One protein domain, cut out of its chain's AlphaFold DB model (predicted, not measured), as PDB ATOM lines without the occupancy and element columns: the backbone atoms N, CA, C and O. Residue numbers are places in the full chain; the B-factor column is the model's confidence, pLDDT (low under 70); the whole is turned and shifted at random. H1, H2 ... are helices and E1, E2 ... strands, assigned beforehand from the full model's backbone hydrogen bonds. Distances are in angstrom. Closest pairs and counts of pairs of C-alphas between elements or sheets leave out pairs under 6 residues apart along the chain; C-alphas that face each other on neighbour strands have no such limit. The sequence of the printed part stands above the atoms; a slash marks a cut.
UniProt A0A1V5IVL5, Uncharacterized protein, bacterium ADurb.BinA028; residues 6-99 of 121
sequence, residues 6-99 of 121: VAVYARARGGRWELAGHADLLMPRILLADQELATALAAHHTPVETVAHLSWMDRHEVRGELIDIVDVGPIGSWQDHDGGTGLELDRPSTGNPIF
ATOM      1  N   VAL A   6       2.088 -36.967  25.555       83.75
ATOM      2  CA  VAL A   6       2.201 -36.764  24.109       83.75
ATOM      3  C   VAL A   6       3.664 -36.812  23.704       83.75
ATOM      4  O   VAL A   6       4.432 -35.890  23.963       83.75
ATOM      5  N   ALA A   7       4.056 -37.910  23.064       88.06
ATOM      6  CA  ALA A   7       5.344 -38.010  22.395       88.06
ATOM      7  C   ALA A   7       5.219 -37.412  20.993       88.06
ATOM      8  O   ALA A   7       4.290 -37.744  20.259       88.06
ATOM      9  N   VAL A   8       6.159 -36.559  20.600       86.25
ATOM     10  CA  VAL A   8       6.209 -36.006  19.247       86.25
ATOM     11  C   VAL A   8       7.359 -36.657  18.504       86.25
ATOM     12  O   VAL A   8       8.502 -36.644  18.958       86.25
ATOM     13  N   TYR A   9       7.052 -37.239  17.352       87.94
ATOM     14  CA  TYR A   9       8.034 -37.828  16.459       87.94
ATOM     15  C   TYR A   9       8.252 -36.911  15.266       87.94
ATOM     16  O   TYR A   9       7.295 -36.389  14.699       87.94
ATOM     17  N   ALA A  10       9.505 -36.759  14.860       86.31
ATOM     18  CA  ALA A  10       9.882 -36.071  13.636       86.31
ATOM     19  C   ALA A  10      10.515 -37.059  12.662       86.31
ATOM     20  O   ALA A  10      11.187 -38.021  13.054       86.31
ATOM     21  N   ARG A  11      10.318 -36.819  11.368       84.31
ATOM     22  CA  ARG A  11      10.967 -37.618  10.339       84.31
ATOM     23  C   ARG A  11      12.398 -37.134  10.117       84.31
ATOM     24  O   ARG A  11      12.637 -36.025   9.645       84.31
ATOM     25  N   ALA A  12      13.365 -37.987  10.434       81.31
ATOM     26  CA  ALA A  12      14.773 -37.730  10.169       81.31
ATOM     27  C   ALA A  12      15.059 -37.702   8.658       81.31
ATOM     28  O   ALA A  12      14.336 -38.297   7.855       81.31
ATOM     29  N   ARG A  13      16.189 -37.102   8.255       76.00
ATOM     30  CA  ARG A  13      16.628 -37.040   6.840       76.00
ATOM     31  C   ARG A  13      16.741 -38.412   6.159       76.00
ATOM     32  O   ARG A  13      16.637 -38.496   4.943       76.00
ATOM     33  N   GLY A  14      16.943 -39.482   6.932       76.75
ATOM     34  CA  GLY A  14      16.955 -40.867   6.445       76.75
ATOM     35  C   GLY A  14      15.567 -41.498   6.267       76.75
ATOM     36  O   GLY A  14      15.480 -42.691   5.995       76.75
ATOM     37  N   GLY A  15      14.484 -40.740   6.469       78.06
ATOM     38  CA  GLY A  15      13.100 -41.194   6.328       78.06
ATOM     39  C   GLY A  15      12.533 -41.950   7.534       78.06
ATOM     40  O   GLY A  15      11.356 -42.310   7.499       78.06
ATOM     41  N   ARG A  16      13.337 -42.175   8.583       82.56
ATOM     42  CA  ARG A  16      12.940 -42.824   9.842       82.56
ATOM     43  C   ARG A  16      12.262 -41.827  10.784       82.56
ATOM     44  O   ARG A  16      12.697 -40.686  10.875       82.56
ATOM     45  N   TRP A  17      11.243 -42.287  11.503       81.88
ATOM     46  CA  TRP A  17      10.629 -41.542  12.602       81.88
ATOM     47  C   TRP A  17      11.478 -41.652  13.867       81.88
ATOM     48  O   TRP A  17      11.833 -42.756  14.284       81.88
ATOM     49  N   GLU A  18      11.804 -40.512  14.465       83.88
ATOM     50  CA  GLU A  18      12.614 -40.409  15.679       83.88
ATOM     51  C   GLU A  18      11.889 -39.540  16.706       83.88
ATOM     52  O   GLU A  18      11.143 -38.634  16.336       83.88
ATOM     53  N   LEU A  19      12.057 -39.856  17.994       84.94
ATOM     54  CA  LEU A  19      11.459 -39.071  19.070       84.94
ATOM     55  C   LEU A  19      12.099 -37.678  19.068       84.94
ATOM     56  O   LEU A  19      13.303 -37.559  19.280       84.94
ATOM     57  N   ALA A  20      11.292 -36.653  18.808       85.62
ATOM     58  CA  ALA A  20      11.716 -35.258  18.803       85.62
ATOM     59  C   ALA A  20      11.612 -34.618  20.195       85.62
ATOM     60  O   ALA A  20      12.357 -33.691  20.492       85.62
ATOM     61  N   GLY A  21      10.698 -35.111  21.032       86.69
ATOM     62  CA  GLY A  21      10.489 -34.640  22.399       86.69
ATOM     63  C   GLY A  21       9.045 -34.852  22.838       86.69
ATOM     64  O   GLY A  21       8.346 -35.713  22.286       86.69
ATOM     65  N   HIS A  22       8.595 -34.069  23.817       88.25
ATOM     66  CA  HIS A  22       7.264 -34.207  24.397       88.25
ATOM     67  C   HIS A  22       6.464 -32.914  24.324       88.25
ATOM     68  O   HIS A  22       6.988 -31.813  24.139       88.25
ATOM     69  N   ALA A  23       5.154 -33.075  24.445       87.62
ATOM     70  CA  ALA A  23       4.225 -31.973  24.481       87.62
ATOM     71  C   ALA A  23       3.053 -32.270  25.421       87.62
ATOM     72  O   ALA A  23       2.776 -33.415  25.785       87.62
ATOM     73  N   ASP A  24       2.337 -31.212  25.753       85.12
ATOM     74  CA  ASP A  24       1.171 -31.219  26.617       85.12
ATOM     75  C   ASP A  24      -0.092 -30.965  25.794       85.12
ATOM     76  O   ASP A  24      -0.174 -29.970  25.078       85.12
ATOM     77  N   LEU A  25      -1.102 -31.837  25.889       84.75
ATOM     78  CA  LEU A  25      -2.389 -31.635  25.209       84.75
ATOM     79  C   LEU A  25      -3.225 -30.576  25.940       84.75
ATOM     80  O   LEU A  25      -3.987 -30.907  26.845       84.75
ATOM     81  N   LEU A  26      -3.130 -29.313  25.532       80.06
ATOM     82  CA  LEU A  26      -3.866 -28.213  26.168       80.06
ATOM     83  C   LEU A  26      -5.348 -28.187  25.795       80.06
ATOM     84  O   LEU A  26      -6.221 -27.873  26.601       80.06
ATOM     85  N   MET A  27      -5.638 -28.525  24.545       80.19
ATOM     86  CA  MET A  27      -6.979 -28.565  23.973       80.19
ATOM     87  C   MET A  27      -7.059 -29.724  22.995       80.19
ATOM     88  O   MET A  27      -6.017 -30.170  22.528       80.19
ATOM     89  N   PRO A  28      -8.261 -30.155  22.571       87.38
ATOM     90  CA  PRO A  28      -8.386 -31.276  21.648       87.38
ATOM     91  C   PRO A  28      -7.510 -31.159  20.395       87.38
ATOM     92  O   PRO A  28      -7.111 -32.177  19.859       87.38
ATOM     93  N   ARG A  29      -7.167 -29.954  19.925       89.44
ATOM     94  CA  ARG A  29      -6.329 -29.767  18.729       89.44
ATOM     95  C   ARG A  29      -4.953 -29.156  18.966       89.44
ATOM     96  O   ARG A  29      -4.199 -29.068  18.010       89.44
ATOM     97  N   ILE A  30      -4.640 -28.703  20.176       86.81
ATOM     98  CA  ILE A  30      -3.436 -27.901  20.416       86.81
ATOM     99  C   ILE A  30      -2.569 -28.585  21.457       86.81
ATOM    100  O   ILE A  30      -3.034 -28.877  22.564       86.81
ATOM    101  N   LEU A  31      -1.308 -28.798  21.091       88.12
ATOM    102  CA  LEU A  31      -0.259 -29.204  22.009       88.12
ATOM    103  C   LEU A  31       0.641 -28.018  22.351       88.12
ATOM    104  O   LEU A  31       0.856 -27.141  21.515       88.12
ATOM    105  N   LEU A  32       1.221 -28.036  23.544       87.62
ATOM    106  CA  LEU A  32       2.312 -27.157  23.948       87.62
ATOM    107  C   LEU A  32       3.601 -27.965  24.015       87.62
ATOM    108  O   LEU A  32       3.692 -28.902  24.801       87.62
ATOM    109  N   ALA A  33       4.576 -27.621  23.181       87.75
ATOM    110  CA  ALA A  33       5.879 -28.267  23.194       87.75
ATOM    111  C   ALA A  33       6.628 -27.956  24.496       87.75
ATOM    112  O   ALA A  33       6.640 -26.805  24.950       87.75
ATOM    113  N   ASP A  34       7.304 -28.965  25.048       86.31
ATOM    114  CA  ASP A  34       8.298 -28.744  26.092       86.31
ATOM    115  C   ASP A  34       9.493 -27.922  25.555       86.31
ATOM    116  O   ASP A  34       9.611 -27.636  24.356       86.31
ATOM    117  N   GLN A  35      10.396 -27.505  26.445       83.38
ATOM    118  CA  GLN A  35      11.535 -26.673  26.053       83.38
ATOM    119  C   GLN A  35      12.502 -27.384  25.087       83.38
ATOM    120  O   GLN A  35      13.068 -26.731  24.202       83.38
ATOM    121  N   GLU A  36      12.708 -28.695  25.235       84.38
ATOM    122  CA  GLU A  36      13.627 -29.466  24.389       84.38
ATOM    123  C   GLU A  36      13.066 -29.613  22.972       84.38
ATOM    124  O   GLU A  36      13.756 -29.302  21.998       84.38
ATOM    125  N   LEU A  37      11.789 -29.977  22.855       86.75
ATOM    126  CA  LEU A  37      11.050 -30.066  21.607       86.75
ATOM    127  C   LEU A  37      10.946 -28.697  20.935       86.75
ATOM    128  O   LEU A  37      11.203 -28.591  19.739       86.75
ATOM    129  N   ALA A  38      10.631 -27.636  21.681       87.44
ATOM    130  CA  ALA A  38      10.601 -26.276  21.144       87.44
ATOM    131  C   ALA A  38      11.963 -25.873  20.554       87.44
ATOM    132  O   ALA A  38      12.029 -25.312  19.459       87.44
ATOM    133  N   THR A  39      13.057 -26.211  21.242       86.12
ATOM    134  CA  THR A  39      14.422 -25.960  20.754       86.12
ATOM    135  C   THR A  39      14.731 -26.786  19.506       86.12
ATOM    136  O   THR A  39      15.285 -26.254  18.542       86.12
ATOM    137  N   ALA A  40      14.346 -28.066  19.487       82.94
ATOM    138  CA  ALA A  40      14.533 -28.942  18.335       82.94
ATOM    139  C   ALA A  40      13.763 -28.426  17.110       82.94
ATOM    140  O   ALA A  40      14.337 -28.288  16.032       82.94
ATOM    141  N   LEU A  41      12.491 -28.059  17.280       83.94
ATOM    142  CA  LEU A  41      11.652 -27.505  16.219       83.94
ATOM    143  C   LEU A  41      12.193 -26.173  15.693       83.94
ATOM    144  O   LEU A  41      12.218 -25.972  14.485       83.94
ATOM    145  N   ALA A  42      12.693 -25.296  16.567       81.56
ATOM    146  CA  ALA A  42      13.321 -24.041  16.154       81.56
ATOM    147  C   ALA A  42      14.635 -24.257  15.377       81.56
ATOM    148  O   ALA A  42      14.953 -23.488  14.469       81.56
ATOM    149  N   ALA A  43      15.398 -25.302  15.714       75.69
ATOM    150  CA  ALA A  43      16.617 -25.682  14.998       75.69
ATOM    151  C   ALA A  43      16.328 -26.330  13.631       75.69
ATOM    152  O   ALA A  43      17.190 -26.343  12.746       75.69
ATOM    153  N   HIS A  44      15.122 -26.861  13.440       66.62
ATOM    154  CA  HIS A  44      14.684 -27.420  12.175       66.62
ATOM    155  C   HIS A  44      13.959 -26.370  11.325       66.62
ATOM    156  O   HIS A  44      12.785 -26.075  11.512       66.62
ATOM    157  N   HIS A  45      14.644 -25.844  10.309       54.47
ATOM    158  CA  HIS A  45      13.973 -25.083   9.257       54.47
ATOM    159  C   HIS A  45      12.996 -25.998   8.491       54.47
ATOM    160  O   HIS A  45      13.382 -27.064   8.007       54.47
ATOM    161  N   THR A  46      11.732 -25.583   8.432       56.16
ATOM    162  CA  THR A  46      10.577 -26.283   7.853       56.16
ATOM    163  C   THR A  46      10.735 -26.666   6.369       56.16
ATOM    164  O   THR A  46      11.498 -26.022   5.645       56.16
ATOM    165  N   PRO A  47       9.977 -27.680   5.884       60.50
ATOM    166  CA  PRO A  47       8.955 -28.445   6.613       60.50
ATOM    167  C   PRO A  47       9.507 -29.727   7.259       60.50
ATOM    168  O   PRO A  47      10.147 -30.546   6.600       60.50
ATOM    169  N   VAL A  48       9.231 -29.903   8.556       70.81
ATOM    170  CA  VAL A  48       9.473 -31.151   9.296       70.81
ATOM    171  C   VAL A  48       8.168 -31.933   9.320       70.81
ATOM    172  O   VAL A  48       7.179 -31.456   9.871       70.81
ATOM    173  N   GLU A  49       8.151 -33.133   8.744       85.50
ATOM    174  CA  GLU A  49       7.034 -34.059   8.949       85.50
ATOM    175  C   GLU A  49       7.037 -34.496  10.418       85.50
ATOM    176  O   GLU A  49       8.020 -35.076  10.893       85.50
ATOM    177  N   THR A  50       5.961 -34.182  11.140       85.94
ATOM    178  CA  THR A  50       5.825 -34.448  12.575       85.94
ATOM    179  C   THR A  50       4.494 -35.127  12.887       85.94
ATOM    180  O   THR A  50       3.466 -34.822  12.287       85.94
ATOM    181  N   VAL A  51       4.526 -36.074  13.826       90.31
ATOM    182  CA  VAL A  51       3.359 -36.835  14.292       90.31
ATOM    183  C   VAL A  51       3.340 -36.824  15.813       90.31
ATOM    184  O   VAL A  51       4.351 -37.102  16.458       90.31
ATOM    185  N   ALA A  52       2.175 -36.550  16.385       90.88
ATOM    186  CA  ALA A  52       1.905 -36.692  17.803       90.88
ATOM    187  C   ALA A  52       1.395 -38.104  18.112       90.88
ATOM    188  O   ALA A  52       0.462 -38.598  17.478       90.88
ATOM    189  N   HIS A  53       1.976 -38.738  19.123       90.06
ATOM    190  CA  HIS A  53       1.502 -39.976  19.724       90.06
ATOM    191  C   HIS A  53       0.981 -39.681  21.122       90.06
ATOM    192  O   HIS A  53       1.753 -39.392  22.037       90.06
ATOM    193  N   LEU A  54      -0.332 -39.768  21.285       87.50
ATOM    194  CA  LEU A  54      -1.006 -39.516  22.544       87.50
ATOM    195  C   LEU A  54      -1.336 -40.855  23.186       87.50
ATOM    196  O   LEU A  54      -1.914 -41.715  22.528       87.50
ATOM    197  N   SER A  55      -0.989 -41.029  24.457       82.00
ATOM    198  CA  SER A  55      -1.355 -42.208  25.247       82.00
ATOM    199  C   SER A  55      -1.981 -41.789  26.574       82.00
ATOM    200  O   SER A  55      -1.475 -40.899  27.260       82.00
ATOM    201  N   TRP A  56      -3.093 -42.422  26.950       80.38
ATOM    202  CA  TRP A  56      -3.795 -42.142  28.207       80.38
ATOM    203  C   TRP A  56      -4.490 -43.382  28.768       80.38
ATOM    204  O   TRP A  56      -4.722 -44.370  28.075       80.38
ATOM    205  N   MET A  57      -4.839 -43.317  30.053       77.38
ATOM    206  CA  MET A  57      -5.650 -44.332  30.722       77.38
ATOM    207  C   MET A  57      -7.125 -43.927  30.682       77.38
ATOM    208  O   MET A  57      -7.482 -42.848  31.152       77.38
ATOM    209  N   ASP A  58      -7.988 -44.808  30.186       79.50
ATOM    210  CA  ASP A  58      -9.443 -44.658  30.237       79.50
ATOM    211  C   ASP A  58     -10.069 -45.904  30.870       79.50
ATOM    212  O   ASP A  58      -9.939 -47.010  30.353       79.50
ATOM    213  N   ARG A  59     -10.725 -45.740  32.026       82.94
ATOM    214  CA  ARG A  59     -11.411 -46.827  32.758       82.94
ATOM    215  C   ARG A  59     -10.575 -48.112  32.923       82.94
ATOM    216  O   ARG A  59     -11.137 -49.203  32.912       82.94
ATOM    217  N   HIS A  60      -9.274 -47.968  33.185       80.06
ATOM    218  CA  HIS A  60      -8.275 -49.048  33.334       80.06
ATOM    219  C   HIS A  60      -7.758 -49.672  32.026       80.06
ATOM    220  O   HIS A  60      -6.938 -50.585  32.081       80.06
ATOM    221  N   GLU A  61      -8.159 -49.159  30.865       78.75
ATOM    222  CA  GLU A  61      -7.584 -49.522  29.570       78.75
ATOM    223  C   GLU A  61      -6.587 -48.454  29.109       78.75
ATOM    224  O   GLU A  61      -6.843 -47.253  29.227       78.75
ATOM    225  N   VAL A  62      -5.452 -48.891  28.558       78.94
ATOM    226  CA  VAL A  62      -4.522 -47.998  27.857       78.94
ATOM    227  C   VAL A  62      -5.114 -47.686  26.484       78.94
ATOM    228  O   VAL A  62      -5.396 -48.591  25.696       78.94
ATOM    229  N   ARG A  63      -5.302 -46.402  26.197       82.44
ATOM    230  CA  ARG A  63      -5.686 -45.870  24.890       82.44
ATOM    231  C   ARG A  63      -4.502 -45.139  24.280       82.44
ATOM    232  O   ARG A  63      -3.682 -44.578  25.006       82.44
ATOM    233  N   GLY A  64      -4.450 -45.111  22.955       84.88
ATOM    234  CA  GLY A  64      -3.524 -44.239  22.263       84.88
ATOM    235  C   GLY A  64      -3.938 -43.952  20.831       84.88
ATOM    236  O   GLY A  64      -4.719 -44.694  20.233       84.88
ATOM    237  N   GLU A  65      -3.413 -42.858  20.296       89.69
ATOM    238  CA  GLU A  65      -3.627 -42.453  18.915       89.69
ATOM    239  C   GLU A  65      -2.414 -41.736  18.331       89.69
ATOM    240  O   GLU A  65      -1.636 -41.104  19.045       89.69
ATOM    241  N   LEU A  66      -2.281 -41.846  17.008       91.12
ATOM    242  CA  LEU A  66      -1.318 -41.106  16.204       91.12
ATOM    243  C   LEU A  66      -2.075 -40.051  15.391       91.12
ATOM    244  O   LEU A  66      -3.102 -40.365  14.773       91.12
ATOM    245  N   ILE A  67      -1.604 -38.805  15.437       92.62
ATOM    246  CA  ILE A  67      -2.198 -37.662  14.735       92.62
ATOM    247  C   ILE A  67      -1.090 -36.810  14.118       92.62
ATOM    248  O   ILE A  67      -0.111 -36.491  14.791       92.62
ATOM    249  N   ASP A  68      -1.263 -36.420  12.861       92.56
ATOM    250  CA  ASP A  68      -0.334 -35.526  12.172       92.56
ATOM    251  C   ASP A  68      -0.373 -34.112  12.770       92.56
ATOM    252  O   ASP A  68      -1.432 -33.614  13.170       92.56
ATOM    253  N   ILE A  69       0.789 -33.460  12.814       91.06
ATOM    254  CA  ILE A  69       0.917 -32.050  13.189       91.06
ATOM    255  C   ILE A  69       0.964 -31.223  11.903       91.06
ATOM    256  O   ILE A  69       1.825 -31.433  11.045       91.06
ATOM    257  N   VAL A  70       0.019 -30.295  11.768       90.69
ATOM    258  CA  VAL A  70      -0.189 -29.502  10.547       90.69
ATOM    259  C   VAL A  70       0.398 -28.101  10.633       90.69
ATOM    260  O   VAL A  70       0.702 -27.518   9.593       90.69
ATOM    261  N   ASP A  71       0.588 -27.576  11.844       87.88
ATOM    262  CA  ASP A  71       1.207 -26.269  12.061       87.88
ATOM    263  C   ASP A  71       2.047 -26.234  13.346       87.88
ATOM    264  O   ASP A  71       1.766 -26.939  14.321       87.88
ATOM    265  N   VAL A  72       3.091 -25.403  13.334       87.62
ATOM    266  CA  VAL A  72       4.013 -25.163  14.452       87.62
ATOM    267  C   VAL A  72       4.205 -23.658  14.588       87.62
ATOM    268  O   VAL A  72       4.736 -23.006  13.687       87.62
ATOM    269  N   GLY A  73       3.818 -23.090  15.726       85.06
ATOM    270  CA  GLY A  73       3.827 -21.640  15.907       85.06
ATOM    271  C   GLY A  73       3.772 -21.211  17.368       85.06
ATOM    272  O   GLY A  73       3.612 -22.043  18.251       85.06
ATOM    273  N   PRO A  74       3.940 -19.917  17.673       82.06
ATOM    274  CA  PRO A  74       3.812 -19.431  19.042       82.06
ATOM    275  C   PRO A  74       2.364 -19.577  19.528       82.06
ATOM    276  O   PRO A  74       1.463 -19.028  18.910       82.06
ATOM    277  N   ILE A  75       2.121 -20.233  20.664       74.69
ATOM    278  CA  ILE A  75       0.742 -20.471  21.139       74.69
ATOM    279  C   ILE A  75      -0.020 -19.179  21.474       74.69
ATOM    280  O   ILE A  75      -1.244 -19.109  21.346       74.69
ATOM    281  N   GLY A  76       0.706 -18.128  21.864       61.16
ATOM    282  CA  GLY A  76       0.132 -16.820  22.171       61.16
ATOM    283  C   GLY A  76      -0.568 -16.157  20.984       61.16
ATOM    284  O   GLY A  76      -1.442 -15.326  21.198       61.16
ATOM    285  N   SER A  77      -0.263 -16.553  19.740       63.75
ATOM    286  CA  SER A  77      -1.002 -16.075  18.562       63.75
ATOM    287  C   SER A  77      -2.362 -16.762  18.377       63.75
ATOM    288  O   SER A  77      -3.167 -16.299  17.571       63.75
ATOM    289  N   TRP A  78      -2.634 -17.844  19.114       68.00
ATOM    290  CA  TRP A  78      -3.843 -18.657  18.974       68.00
ATOM    291  C   TRP A  78      -4.814 -18.521  20.157       68.00
ATOM    292  O   TRP A  78      -6.000 -18.810  19.998       68.00
ATOM    293  N   GLN A  79      -4.329 -18.133  21.346       61.09
ATOM    294  CA  GLN A  79      -5.052 -18.341  22.614       61.09
ATOM    295  C   GLN A  79      -4.899 -17.231  23.674       61.09
ATOM    296  O   GLN A  79      -5.327 -17.448  24.804       61.09
ATOM    297  N   ASP A  80      -4.272 -16.087  23.376       56.62
ATOM    298  CA  ASP A  80      -3.953 -15.059  24.392       56.62
ATOM    299  C   ASP A  80      -3.172 -15.624  25.613       56.62
ATOM    300  O   ASP A  80      -3.301 -15.147  26.740       56.62
ATOM    301  N   HIS A  81      -2.365 -16.673  25.394       51.69
ATOM    302  CA  HIS A  81      -1.493 -17.302  26.395       51.69
ATOM    303  C   HIS A  81      -0.075 -16.703  26.346       51.69
ATOM    304  O   HIS A  81       0.461 -16.455  25.262       51.69
ATOM    305  N   ASP A  82       0.567 -16.528  27.508       52.75
ATOM    306  CA  ASP A  82       1.944 -16.022  27.600       52.75
ATOM    307  C   ASP A  82       2.967 -17.063  27.102       52.75
ATOM    308  O   ASP A  82       3.485 -17.876  27.864       52.75
ATOM    309  N   GLY A  83       3.290 -16.998  25.806       68.50
ATOM    310  CA  GLY A  83       4.467 -17.631  25.203       68.50
ATOM    311  C   GLY A  83       4.443 -19.163  25.083       68.50
ATOM    312  O   GLY A  83       3.555 -19.847  25.577       68.50
ATOM    313  N   GLY A  84       5.440 -19.704  24.372       77.56
ATOM    314  CA  GLY A  84       5.607 -21.143  24.125       77.56
ATOM    315  C   GLY A  84       5.383 -21.550  22.666       77.56
ATOM    316  O   GLY A  84       4.758 -20.820  21.897       77.56
ATOM    317  N   THR A  85       5.920 -22.711  22.279       86.75
ATOM    318  CA  THR A  85       5.764 -23.269  20.925       86.75
ATOM    319  C   THR A  85       4.579 -24.229  20.918       86.75
ATOM    320  O   THR A  85       4.625 -25.283  21.543       86.75
ATOM    321  N   GLY A  86       3.503 -23.840  20.247       88.12
ATOM    322  CA  GLY A  86       2.318 -24.646  20.020       88.12
ATOM    323  C   GLY A  86       2.432 -25.523  18.772       88.12
ATOM    324  O   GLY A  86       3.097 -25.168  17.796       88.12
ATOM    325  N   LEU A  87       1.748 -26.665  18.812       89.38
ATOM    326  CA  LEU A  87       1.611 -27.610  17.704       89.38
ATOM    327  C   LEU A  87       0.123 -27.829  17.436       89.38
ATOM    328  O   LEU A  87      -0.612 -28.209  18.352       89.38
ATOM    329  N   GLU A  88      -0.321 -27.608  16.201       90.31
ATOM    330  CA  GLU A  88      -1.700 -27.880  15.797       90.31
ATOM    331  C   GLU A  88      -1.833 -29.291  15.218       90.31
ATOM    332  O   GLU A  88      -1.106 -29.684  14.307       90.31
ATOM    333  N   LEU A  89      -2.800 -30.044  15.737       91.00
ATOM    334  CA  LEU A  89      -3.179 -31.365  15.252       91.00
ATOM    335  C   LEU A  89      -4.138 -31.266  14.054       91.00
ATOM    336  O   LEU A  89      -5.087 -30.469  14.062       91.00
ATOM    337  N   ASP A  90      -3.964 -32.155  13.071       93.25
ATOM    338  CA  ASP A  90      -4.853 -32.278  11.901       93.25
ATOM    339  C   ASP A  90      -6.321 -32.504  12.305       93.25
ATOM    340  O   ASP A  90      -7.256 -31.897  11.775       93.25
ATOM    341  N   ARG A  91      -6.527 -33.331  13.333       92.25
ATOM    342  CA  ARG A  91      -7.841 -33.639  13.902       92.25
ATOM    343  C   ARG A  91      -7.837 -33.503  15.423       92.25
ATOM    344  O   ARG A  91      -6.792 -33.680  16.048       92.25
ATOM    345  N   PRO A  92      -9.004 -33.254  16.042       88.69
ATOM    346  CA  PRO A  92      -9.130 -33.323  17.487       88.69
ATOM    347  C   PRO A  92      -8.698 -34.691  18.038       88.69
ATOM    348  O   PRO A  92      -9.119 -35.738  17.543       88.69
ATOM    349  N   SER A  93      -7.884 -34.643  19.085       85.31
ATOM    350  CA  SER A  93      -7.595 -35.719  20.016       85.31
ATOM    351  C   SER A  93      -8.866 -36.166  20.729       85.31
ATOM    352  O   SER A  93      -9.739 -35.366  21.080       85.31
ATOM    353  N   THR A  94      -8.943 -37.471  20.946       85.62
ATOM    354  CA  THR A  94      -9.946 -38.134  21.782       85.62
ATOM    355  C   THR A  94      -9.488 -38.263  23.237       85.62
ATOM    356  O   THR A  94     -10.283 -38.628  24.104       85.62
ATOM    357  N   GLY A  95      -8.220 -37.947  23.512       79.81
ATOM    358  CA  GLY A  95      -7.672 -37.824  24.852       79.81
ATOM    359  C   GLY A  95      -8.232 -36.612  25.597       79.81
ATOM    360  O   GLY A  95      -8.627 -35.603  25.010       79.81
ATOM    361  N   ASN A  96      -8.256 -36.706  26.925       78.44
ATOM    362  CA  ASN A  96      -8.725 -35.609  27.767       78.44
ATOM    363  C   ASN A  96      -7.689 -34.474  27.780       78.44
ATOM    364  O   ASN A  96      -6.536 -34.747  28.123       78.44
ATOM    365  N   PRO A  97      -8.069 -33.223  27.470       72.25
ATOM    366  CA  PRO A  97      -7.163 -32.088  27.575       72.25
ATOM    367  C   PRO A  97      -6.694 -31.887  29.015       72.25
ATOM    368  O   PRO A  97      -7.447 -32.132  29.963       72.25
ATOM    369  N   ILE A  98      -5.475 -31.383  29.177       69.25
ATOM    370  CA  ILE A  98      -5.000 -30.870  30.453       69.25
ATOM    371  C   ILE A  98      -5.189 -29.367  30.506       69.25
ATOM    372  O   ILE A  98      -4.753 -28.617  29.638       69.25
ATOM    373  N   PHE A  99      -5.836 -28.925  31.573       62.69
ATOM    374  CA  PHE A  99      -5.861 -27.520  31.911       62.69
ATOM    375  C   PHE A  99      -4.569 -27.197  32.660       62.69
ATOM    376  O   PHE A  99      -4.424 -27.582  33.823       62.69
TER     377      PHE A  99
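This is residues 6 to 99 of the 121 residues of an uncharacterized protein of bacterium ADurb.BinA028 (UniProt A0A1V5IVL5). The six strands make a small closed barrel, with helix H1 packed on its outside, and the hairpin of E4 and E5 reaches away from the ring as a two-stranded arm. E2 and E5 bend sharply as they wrap round the barrel, and the short helix H2 lies far from the middle, between E5 and E6. The printed part has 94 residues with six named strands and two named helices, in the order E1, E2, E3, H1, E4, E5, H2, E6; the ring is antiparallel throughout, and the class is mixed, helices and strands. The whole is compact, with a radius of gyration of the C-alphas of 13.0 A and spans of 40 by 35 by 21 A.

Start with the barrel: round the ring run E1 (residues 6 to 11), E2 (17 to 27), E3 (30 to 33), E6 (85 to 89), E5 (61 to 74) and E4 (50 to 58), then back to E1. E1, E2 and E3 form a meander, each strand the antiparallel neighbour of the one before. Look for N 8 and O 21, 2.9 A apart, between E1 and E2, and for N 24 and O 32, 2.8 A apart, between E2 and E3. E3 and E6 are antiparallel neighbours, with N 31 and O 87 within hydrogen-bond range at 2.9 A, and E6 and E5 are antiparallel neighbours too, with N 86 and O 73 within range at 2.7 A. E4 and E5 are a hairpin, with N 54 and O 65 within hydrogen-bond range at 2.9 A; the barrel is closed by the antiparallel neighbours E4 and E1, with N 7 and O 53 within range at 2.9 A. The pairing of E5 is staggered: residues 61 to 68 pair with E4, residues 69 to 74 with E6. H1, residues 35 to 43, is on the barrel and outside it, at a height over the sheet of 7.8 A; it lies over none of the strands, but only just, for 2 of its C-alphas fall on E3. Its closest C-alphas to E2 are those of Leu 37 and Gly 21, 4.7 A apart. H2, residues 76 to 79, is on the barrel too, near E6, and apart from H1. In H1 every O i to N i+4 pair is within hydrogen-bond range; H2 is too short for such a pair, and its one O i to N i+3 pair is not within range.

Find C-alpha 6 at (2.201, -36.764, 24.109), where E1 begins. E2 measures 24.7 A from first to last C-alpha and bends by 70 degrees at residue 20. E4 measures 25.5 A. E5, the longest strand, measures 33.9 A and bends by 81 degrees at residue 71. H1 runs 12.2 A from C-alpha 35 at (11.535, -26.673, 26.053). E6 ends at C-alpha 89, (-3.179, -31.365, 15.252).

The two C-alphas farthest apart are those of His 45 and Arg 59, at 40.9 A. The printed part has no cut and no long link; the link from H1 to E4 is short, and the others are tight. The mean pLDDT of the printed part is 81.2, and it is under 70 at residues 44 to 47, 76 to 83 and 98 to 99.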